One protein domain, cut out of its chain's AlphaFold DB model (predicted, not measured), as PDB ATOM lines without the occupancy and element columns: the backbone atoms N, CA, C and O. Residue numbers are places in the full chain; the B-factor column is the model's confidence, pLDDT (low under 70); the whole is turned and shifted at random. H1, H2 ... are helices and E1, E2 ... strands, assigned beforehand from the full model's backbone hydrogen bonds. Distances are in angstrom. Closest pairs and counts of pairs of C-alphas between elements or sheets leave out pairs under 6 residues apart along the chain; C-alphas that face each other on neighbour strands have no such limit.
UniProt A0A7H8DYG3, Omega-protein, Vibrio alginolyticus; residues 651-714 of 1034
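This is residues 651 to 714 of the 1034 residues of the protein "Omega-protein" of Vibrio alginolyticus (UniProt A0A7H8DYG3). A small curtain of three short strands, E1, E2 and E3, is set among loops, with H1 near E1 and H2 by E3; there is little regular structure. The 64 printed residues run H1, E1, E2, E3, H2; the strands form a meander, each the antiparallel neighbour of the one before. The class is mixed, with 21 residues in named elements; the whole is compact, radius of gyration of the C-alphas 11.7 A, spanning 34 by 23 by 17 A.

H1, residues 653 to 656, and H2, residues 706 to 711, only graze the sheet. E1, residues 663 to 666, and E2, residues 677 to 680, form a hairpin, with N 665 and O 679 2.8 A apart. E2 and E3, residues 689 to 691, form another, with N 678 and O 690 2.8 A apart. The closest C-alphas of E3 and H2, Val 690 and Tyr 709, are 6.2 A apart. Every O i to N i+4 pair of H2 is within hydrogen-bond range; H1 is too short for one.

H1 begins at C-alpha 653 (-8.698, -27.861, -27.488); E1 spans 9.9 A, E2 10.1 A; H2 ends at C-alpha 711 (-21.353, -26.179, -27.846).

The printed part has no cut. The link E3 to H2 is long. Residues 671, 673, 683 to 684 and 711 to 714 have pLDDT under 70.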
ATOM      1  N   GLN A 651      -5.529 -32.441 -23.297       87.94
ATOM      2  CA  GLN A 651      -5.038 -31.453 -24.263       87.94
ATOM      3  C   GLN A 651      -5.919 -30.201 -24.301       87.94
ATOM      4  O   GLN A 651      -7.146 -30.254 -24.195       87.94
ATOM      5  N   CYS A 652      -5.298 -29.034 -24.493       86.31
ATOM      6  CA  CYS A 652      -6.042 -27.796 -24.677       86.31
ATOM      7  C   CYS A 652      -6.673 -27.769 -26.082       86.31
ATOM      8  O   CYS A 652      -5.938 -27.673 -27.071       86.31
ATOM      9  N   PRO A 653      -8.011 -27.714 -26.203       83.25
ATOM     10  CA  PRO A 653      -8.698 -27.861 -27.488       83.25
ATOM     11  C   PRO A 653      -8.373 -26.703 -28.448       83.25
ATOM     12  O   PRO A 653      -8.226 -26.887 -29.654       83.25
ATOM     13  N   LYS A 654      -8.158 -25.491 -27.915       80.81
ATOM     14  CA  LYS A 654      -7.762 -24.312 -28.708       80.81
ATOM     15  C   LYS A 654      -6.317 -24.373 -29.199       80.81
ATOM     16  O   LYS A 654      -6.021 -23.857 -30.275       80.81
ATOM     17  N   CYS A 655      -5.406 -24.916 -28.395       80.75
ATOM     18  CA  CYS A 655      -4.008 -25.053 -28.799       80.75
ATOM     19  C   CYS A 655      -3.853 -26.183 -29.812       80.75
ATOM     20  O   CYS A 655      -3.175 -25.987 -30.820       80.75
ATOM     21  N   HIS A 656      -4.546 -27.295 -29.579       82.94
ATOM     22  CA  HIS A 656      -4.511 -28.460 -30.446       82.94
ATOM     23  C   HIS A 656      -5.021 -28.137 -31.859       82.94
ATOM     24  O   HIS A 656      -4.301 -28.373 -32.823       82.94
ATOM     25  N   LYS A 657      -6.149 -27.414 -31.992       78.75
ATOM     26  CA  LYS A 657      -6.635 -26.894 -33.293       78.75
ATOM     27  C   LYS A 657      -5.628 -26.006 -34.046       78.75
ATOM     28  O   LYS A 657      -5.794 -25.766 -35.233       78.75
ATOM     29  N   LYS A 658      -4.596 -25.480 -33.376       75.31
ATOM     30  CA  LYS A 658      -3.522 -24.665 -33.979       75.31
ATOM     31  C   LYS A 658      -2.218 -25.443 -34.178       75.31
ATOM     32  O   LYS A 658      -1.166 -24.815 -34.298       75.31
ATOM     33  N   GLY A 659      -2.265 -26.774 -34.116       77.06
ATOM     34  CA  GLY A 659      -1.087 -27.639 -34.197       77.06
ATOM     35  C   GLY A 659      -0.134 -27.497 -33.005       77.06
ATOM     36  O   GLY A 659       1.046 -27.808 -33.124       77.06
ATOM     37  N   LYS A 660      -0.597 -26.976 -31.857       77.50
ATOM     38  CA  LYS A 660       0.241 -26.780 -30.661       77.50
ATOM     39  C   LYS A 660      -0.096 -27.792 -29.573       77.50
ATOM     40  O   LYS A 660      -1.246 -27.889 -29.151       77.50
ATOM     41  N   ASN A 661       0.934 -28.435 -29.033       79.75
ATOM     42  CA  ASN A 661       0.809 -29.452 -27.992       79.75
ATOM     43  C   ASN A 661       0.857 -28.849 -26.571       79.75
ATOM     44  O   ASN A 661       1.837 -29.028 -25.848       79.75
ATOM     45  N   ASN A 662      -0.163 -28.062 -26.203       85.00
ATOM     46  CA  ASN A 662      -0.314 -27.520 -24.843       85.00
ATOM     47  C   ASN A 662      -1.481 -28.190 -24.118       85.00
ATOM     48  O   ASN A 662      -2.486 -28.534 -24.747       85.00
ATOM     49  N   PHE A 663      -1.390 -28.273 -22.796       88.62
ATOM     50  CA  PHE A 663      -2.325 -29.030 -21.968       88.62
ATOM     51  C   PHE A 663      -3.212 -28.135 -21.096       88.62
ATOM     52  O   PHE A 663      -3.003 -26.922 -20.942       88.62
ATOM     53  N   LEU A 664      -4.262 -28.755 -20.580       88.12
ATOM     54  CA  LEU A 664      -5.145 -28.240 -19.555       88.12
ATOM     55  C   LEU A 664      -4.602 -28.646 -18.184       88.12
ATOM     56  O   LEU A 664      -4.285 -29.807 -17.959       88.12
ATOM     57  N   VAL A 665      -4.536 -27.684 -17.270       87.06
ATOM     58  CA  VAL A 665      -4.119 -27.868 -15.882       87.06
ATOM     59  C   VAL A 665      -5.314 -27.585 -14.986       87.06
ATOM     60  O   VAL A 665      -5.991 -26.562 -15.133       87.06
ATOM     61  N   LEU A 666      -5.582 -28.510 -14.074       87.31
ATOM     62  CA  LEU A 666      -6.705 -28.449 -13.154       87.31
ATOM     63  C   LEU A 666      -6.518 -27.324 -12.126       87.31
ATOM     64  O   LEU A 666      -5.444 -27.155 -11.547       87.31
ATOM     65  N   ALA A 667      -7.569 -26.547 -11.884       81.56
ATOM     66  CA  ALA A 667      -7.581 -25.528 -10.843       81.56
ATOM     67  C   ALA A 667      -7.520 -26.151  -9.443       81.56
ATOM     68  O   ALA A 667      -7.985 -27.274  -9.222       81.56
ATOM     69  N   ALA A 668      -7.020 -25.387  -8.470       77.62
ATOM     70  CA  ALA A 668      -7.190 -25.732  -7.063       77.62
ATOM     71  C   ALA A 668      -8.687 -25.880  -6.732       77.62
ATOM     72  O   ALA A 668      -9.525 -25.158  -7.284       77.62
ATOM     73  N   ARG A 669      -9.017 -26.842  -5.863       73.94
ATOM     74  CA  ARG A 669     -10.385 -27.046  -5.372       73.94
ATOM     75  C   ARG A 669     -10.796 -25.802  -4.581       73.94
ATOM     76  O   ARG A 669     -10.047 -25.359  -3.717       73.94
ATOM     77  N   ASN A 670     -11.947 -25.227  -4.915       71.88
ATOM     78  CA  ASN A 670     -12.557 -24.153  -4.141       71.88
ATOM     79  C   ASN A 670     -13.779 -24.753  -3.422       71.88
ATOM     80  O   ASN A 670     -14.701 -25.159  -4.128       71.88
ATOM     81  N   PRO A 671     -13.771 -24.854  -2.081       68.62
ATOM     82  CA  PRO A 671     -14.868 -25.451  -1.316       68.62
ATOM     83  C   PRO A 671     -16.210 -24.731  -1.498       68.62
ATOM     84  O   PRO A 671     -17.251 -25.374  -1.449       68.62
ATOM     85  N   ASP A 672     -16.189 -23.426  -1.782       70.44
ATOM     86  CA  ASP A 672     -17.384 -22.575  -1.878       70.44
ATOM     87  C   ASP A 672     -18.053 -22.622  -3.263       70.44
ATOM     88  O   ASP A 672     -18.919 -21.804  -3.582       70.44
ATOM     89  N   LYS A 673     -17.597 -23.515  -4.150       68.00
ATOM     90  CA  LYS A 673     -18.061 -23.598  -5.537       68.00
ATOM     91  C   LYS A 673     -18.434 -25.024  -5.908       68.00
ATOM     92  O   LYS A 673     -17.623 -25.937  -5.803       68.00
ATOM     93  N   ASP A 674     -19.615 -25.170  -6.492       76.00
ATOM     94  CA  ASP A 674     -20.184 -26.389  -7.083       76.00
ATOM     95  C   ASP A 674     -19.562 -26.745  -8.453       76.00
ATOM     96  O   ASP A 674     -20.197 -27.320  -9.341       76.00
ATOM     97  N   TYR A 675     -18.314 -26.330  -8.688       75.38
ATOM     98  CA  TYR A 675     -17.587 -26.634  -9.913       75.38
ATOM     99  C   TYR A 675     -16.083 -26.478  -9.773       75.38
ATOM    100  O   TYR A 675     -15.561 -25.594  -9.091       75.38
ATOM    101  N   ARG A 676     -15.376 -27.273 -10.574       83.94
ATOM    102  CA  ARG A 676     -13.936 -27.167 -10.786       83.94
ATOM    103  C   ARG A 676     -13.655 -26.893 -12.260       83.94
ATOM    104  O   ARG A 676     -14.430 -27.273 -13.134       83.94
ATOM    105  N   ASN A 677     -12.559 -26.195 -12.548       85.31
ATOM    106  CA  ASN A 677     -12.200 -25.809 -13.912       85.31
ATOM    107  C   ASN A 677     -10.800 -26.289 -14.270       85.31
ATOM    108  O   ASN A 677      -9.894 -26.274 -13.444       85.31
ATOM    109  N   TYR A 678     -10.618 -26.610 -15.539       88.19
ATOM    110  CA  TYR A 678      -9.332 -26.723 -16.196       88.19
ATOM    111  C   TYR A 678      -8.970 -25.403 -16.876       88.19
ATOM    112  O   TYR A 678      -9.824 -24.761 -17.488       88.19
ATOM    113  N   PHE A 679      -7.697 -25.018 -16.834       87.00
ATOM    114  CA  PHE A 679      -7.159 -23.855 -17.541       87.00
ATOM    115  C   PHE A 679      -6.018 -24.268 -18.461       87.00
ATOM    116  O   PHE A 679      -5.228 -25.139 -18.119       87.00
ATOM    117  N   CYS A 680      -5.867 -23.612 -19.609       85.25
ATOM    118  CA  CYS A 680      -4.665 -23.812 -20.408       85.25
ATOM    119  C   CYS A 680      -3.430 -23.319 -19.645       85.25
ATOM    120  O   CYS A 680      -3.391 -22.193 -19.142       85.25
ATOM    121  N   GLU A 681      -2.385 -24.140 -19.634       81.94
ATOM    122  CA  GLU A 681      -1.112 -23.839 -18.974       81.94
ATOM    123  C   GLU A 681      -0.439 -22.540 -19.447       81.94
ATOM    124  O   GLU A 681       0.299 -21.899 -18.703       81.94
ATOM    125  N   LEU A 682      -0.733 -22.096 -20.674       78.81
ATOM    126  CA  LEU A 682      -0.173 -20.875 -21.242       78.81
ATOM    127  C   LEU A 682      -0.814 -19.588 -20.700       78.81
ATOM    128  O   LEU A 682      -0.434 -18.528 -21.194       78.81
ATOM    129  N   LYS A 683      -1.773 -19.670 -19.761       66.19
ATOM    130  CA  LYS A 683      -2.488 -18.585 -19.047       66.19
ATOM    131  C   LYS A 683      -2.624 -17.268 -19.831       66.19
ATOM    132  O   LYS A 683      -3.659 -17.012 -20.440       66.19
ATOM    133  N   GLU A 684      -1.580 -16.437 -19.857       66.56
ATOM    134  CA  GLU A 684      -1.543 -15.133 -20.542       66.56
ATOM    135  C   GLU A 684      -1.593 -15.193 -22.080       66.56
ATOM    136  O   GLU A 684      -2.008 -14.231 -22.730       66.56
ATOM    137  N   LYS A 685      -1.177 -16.311 -22.687       71.06
ATOM    138  CA  LYS A 685      -1.167 -16.510 -24.148       71.06
ATOM    139  C   LYS A 685      -2.353 -17.329 -24.651       71.06
ATOM    140  O   LYS A 685      -2.702 -17.228 -25.828       71.06
ATOM    141  N   CYS A 686      -2.982 -18.128 -23.787       71.69
ATOM    142  CA  CYS A 686      -4.164 -18.914 -24.124       71.69
ATOM    143  C   CYS A 686      -5.159 -18.924 -22.957       71.69
ATOM    144  O   CYS A 686      -4.978 -19.637 -21.980       71.69
ATOM    145  N   PHE A 687      -6.248 -18.170 -23.106       72.75
ATOM    146  CA  PHE A 687      -7.315 -18.041 -22.105       72.75
ATOM    147  C   PHE A 687      -8.371 -19.156 -22.184       72.75
ATOM    148  O   PHE A 687      -9.532 -18.929 -21.851       72.75
ATOM    149  N   THR A 688      -8.014 -20.334 -22.696       78.06
ATOM    150  CA  THR A 688      -8.947 -21.465 -22.727       78.06
ATOM    151  C   THR A 688      -9.142 -21.994 -21.320       78.06
ATOM    152  O   THR A 688      -8.168 -22.263 -20.618       78.06
ATOM    153  N   PHE A 689     -10.401 -22.168 -20.943       82.62
ATOM    154  CA  PHE A 689     -10.791 -22.878 -19.742       82.62
ATOM    155  C   PHE A 689     -11.953 -23.810 -20.067       82.62
ATOM    156  O   PHE A 689     -12.760 -23.500 -20.945       82.62
ATOM    157  N   VAL A 690     -12.005 -24.945 -19.385       84.19
ATOM    158  CA  VAL A 690     -13.000 -26.000 -19.588       84.19
ATOM    159  C   VAL A 690     -13.550 -26.363 -18.212       84.19
ATOM    160  O   VAL A 690     -12.763 -26.595 -17.295       84.19
ATOM    161  N   ARG A 691     -14.874 -26.343 -18.028       83.31
ATOM    162  CA  ARG A 691     -15.491 -26.778 -16.763       83.31
ATOM    163  C   ARG A 691     -15.319 -28.291 -16.633       83.31
ATOM    164  O   ARG A 691     -15.239 -28.976 -17.648       83.31
ATOM    165  N   CYS A 692     -15.224 -28.807 -15.416       85.12
ATOM    166  CA  CYS A 692     -15.348 -30.248 -15.211       85.12
ATOM    167  C   CYS A 692     -16.804 -30.682 -15.435       85.12
ATOM    168  O   CYS A 692     -17.711 -29.864 -15.263       85.12
ATOM    169  N   THR A 693     -17.021 -31.937 -15.815       82.06
ATOM    170  CA  THR A 693     -18.375 -32.492 -15.944       82.06
ATOM    171  C   THR A 693     -19.092 -32.484 -14.583       82.06
ATOM    172  O   THR A 693     -18.447 -32.552 -13.530       82.06
ATOM    173  N   GLU A 694     -20.422 -32.349 -14.587       75.94
ATOM    174  CA  GLU A 694     -21.238 -32.218 -13.361       75.94
ATOM    175  C   GLU A 694     -21.162 -33.444 -12.436       75.94
ATOM    176  O   GLU A 694     -21.314 -33.318 -11.225       75.94
ATOM    177  N   ASP A 695     -20.845 -34.610 -12.987       78.56
ATOM    178  CA  ASP A 695     -20.658 -35.879 -12.284       78.56
ATOM    179  C   ASP A 695     -19.230 -36.085 -11.743       78.56
ATOM    180  O   ASP A 695     -19.020 -36.917 -10.863       78.56
ATOM    181  N   SER A 696     -18.232 -35.334 -12.228       79.75
ATOM    182  CA  SER A 696     -16.820 -35.575 -11.883       79.75
ATOM    183  C   SER A 696     -16.146 -34.450 -11.100       79.75
ATOM    184  O   SER A 696     -15.071 -34.672 -10.540       79.75
ATOM    185  N   TRP A 697     -16.734 -33.250 -11.021       76.69
ATOM    186  CA  TRP A 697     -16.055 -32.061 -10.477       76.69
ATOM    187  C   TRP A 697     -15.575 -32.197  -9.022       76.69
ATOM    188  O   TRP A 697     -14.605 -31.528  -8.654       76.69
ATOM    189  N   ASN A 698     -16.227 -33.050  -8.222       75.31
ATOM    190  CA  ASN A 698     -15.907 -33.296  -6.812       75.31
ATOM    191  C   ASN A 698     -15.098 -34.588  -6.567       75.31
ATOM    192  O   ASN A 698     -14.881 -34.967  -5.419       75.31
ATOM    193  N   THR A 699     -14.673 -35.272  -7.629       78.94
ATOM    194  CA  THR A 699     -13.873 -36.504  -7.537       78.94
ATOM    195  C   THR A 699     -12.373 -36.200  -7.490       78.94
ATOM    196  O   THR A 699     -11.940 -35.086  -7.811       78.94
ATOM    197  N   ASP A 700     -11.567 -37.205  -7.139       74.25
ATOM    198  CA  ASP A 700     -10.099 -37.110  -7.159       74.25
ATOM    199  C   ASP A 700      -9.529 -36.995  -8.581       74.25
ATOM    200  O   ASP A 700      -8.440 -36.453  -8.771       74.25
ATOM    201  N   ASN A 701     -10.294 -37.424  -9.592       75.62
ATOM    202  CA  ASN A 701      -9.915 -37.328 -10.999       75.62
ATOM    203  C   ASN A 701     -11.016 -36.661 -11.853       75.62
ATOM    204  O   ASN A 701     -11.707 -37.326 -12.632       75.62
ATOM    205  N   PRO A 702     -11.213 -35.338 -11.705       83.50
ATOM    206  CA  PRO A 702     -12.272 -34.620 -12.399       83.50
ATOM    207  C   PRO A 702     -11.973 -34.524 -13.897       83.50
ATOM    208  O   PRO A 702     -10.866 -34.163 -14.305       83.50
ATOM    209  N   LYS A 703     -12.975 -34.790 -14.734       86.88
ATOM    210  CA  LYS A 703     -12.842 -34.825 -16.195       86.88
ATOM    211  C   LYS A 703     -13.302 -33.505 -16.820       86.88
ATOM    212  O   LYS A 703     -14.338 -32.977 -16.418       86.88
ATOM    213  N   PRO A 704     -12.576 -32.949 -17.806       87.62
ATOM    214  CA  PRO A 704     -13.022 -31.766 -18.538       87.62
ATOM    215  C   PRO A 704     -14.246 -32.069 -19.417       87.62
ATOM    216  O   PRO A 704     -14.248 -33.024 -20.193       87.62
ATOM    217  N   ASP A 705     -15.257 -31.206 -19.358       87.19
ATOM    218  CA  ASP A 705     -16.450 -31.269 -20.203       87.19
ATOM    219  C   ASP A 705     -16.184 -30.622 -21.574       87.19
ATOM    220  O   ASP A 705     -16.480 -29.447 -21.831       87.19
ATOM    221  N   TYR A 706     -15.561 -31.395 -22.465       82.62
ATOM    222  CA  TYR A 706     -15.294 -30.957 -23.834       82.62
ATOM    223  C   TYR A 706     -16.578 -30.721 -24.636       82.62
ATOM    224  O   TYR A 706     -16.622 -29.775 -25.421       82.62
ATOM    225  N   LYS A 707     -17.633 -31.508 -24.395       77.56
ATOM    226  CA  LYS A 707     -18.909 -31.412 -25.119       77.56
ATOM    227  C   LYS A 707     -19.591 -30.071 -24.843       77.56
ATOM    228  O   LYS A 707     -19.949 -29.348 -25.773       77.56
ATOM    229  N   HIS A 708     -19.681 -29.675 -23.574       75.50
ATOM    230  CA  HIS A 708     -20.188 -28.359 -23.186       75.50
ATOM    231  C   HIS A 708     -19.274 -27.216 -23.656       75.50
ATOM    232  O   HIS A 708     -19.755 -26.130 -23.991       75.50
ATOM    233  N   TYR A 709     -17.953 -27.428 -23.694       75.44
ATOM    234  CA  TYR A 709     -17.020 -26.436 -24.229       75.44
ATOM    235  C   TYR A 709     -17.239 -26.188 -25.726       75.44
ATOM    236  O   TYR A 709     -17.260 -25.026 -26.136       75.44
ATOM    237  N   GLU A 710     -17.420 -27.235 -26.531       71.12
ATOM    238  CA  GLU A 710     -17.615 -27.123 -27.979       71.12
ATOM    239  C   GLU A 710     -18.937 -26.442 -28.337       71.12
ATOM    240  O   GLU A 710     -18.920 -25.502 -29.132       71.12
ATOM    241  N   LEU A 711     -20.035 -26.804 -27.664       67.00
ATOM    242  CA  LEU A 711     -21.353 -26.179 -27.846       67.00
ATOM    243  C   LEU A 711     -21.355 -24.669 -27.544       67.00
ATOM    244  O   LEU A 711     -22.076 -23.902 -28.175       67.00
ATOM    245  N   ASN A 712     -20.526 -24.213 -26.600       63.03
ATOM    246  CA  ASN A 712     -20.504 -22.818 -26.147       63.03
ATOM    247  C   ASN A 712     -19.397 -21.946 -26.769       63.03
ATOM    248  O   ASN A 712     -19.267 -20.782 -26.385       63.03
ATOM    249  N   HIS A 713     -18.560 -22.477 -27.671       65.12
ATOM    250  CA  HIS A 713     -17.407 -21.756 -28.241       65.12
ATOM    251  C   HIS A 713     -17.282 -21.924 -29.766       65.12
ATOM    252  O   HIS A 713     -16.173 -22.036 -30.293       65.12
ATOM    253  N   THR A 714     -18.406 -21.910 -30.481       63.59
ATOM    254  CA  THR A 714     -18.473 -22.082 -31.944       63.59
ATOM    255  C   THR A 714     -18.080 -20.826 -32.733       63.59
ATOM    256  O   THR A 714     -17.439 -20.931 -33.776       63.59
TER     257      THR A 714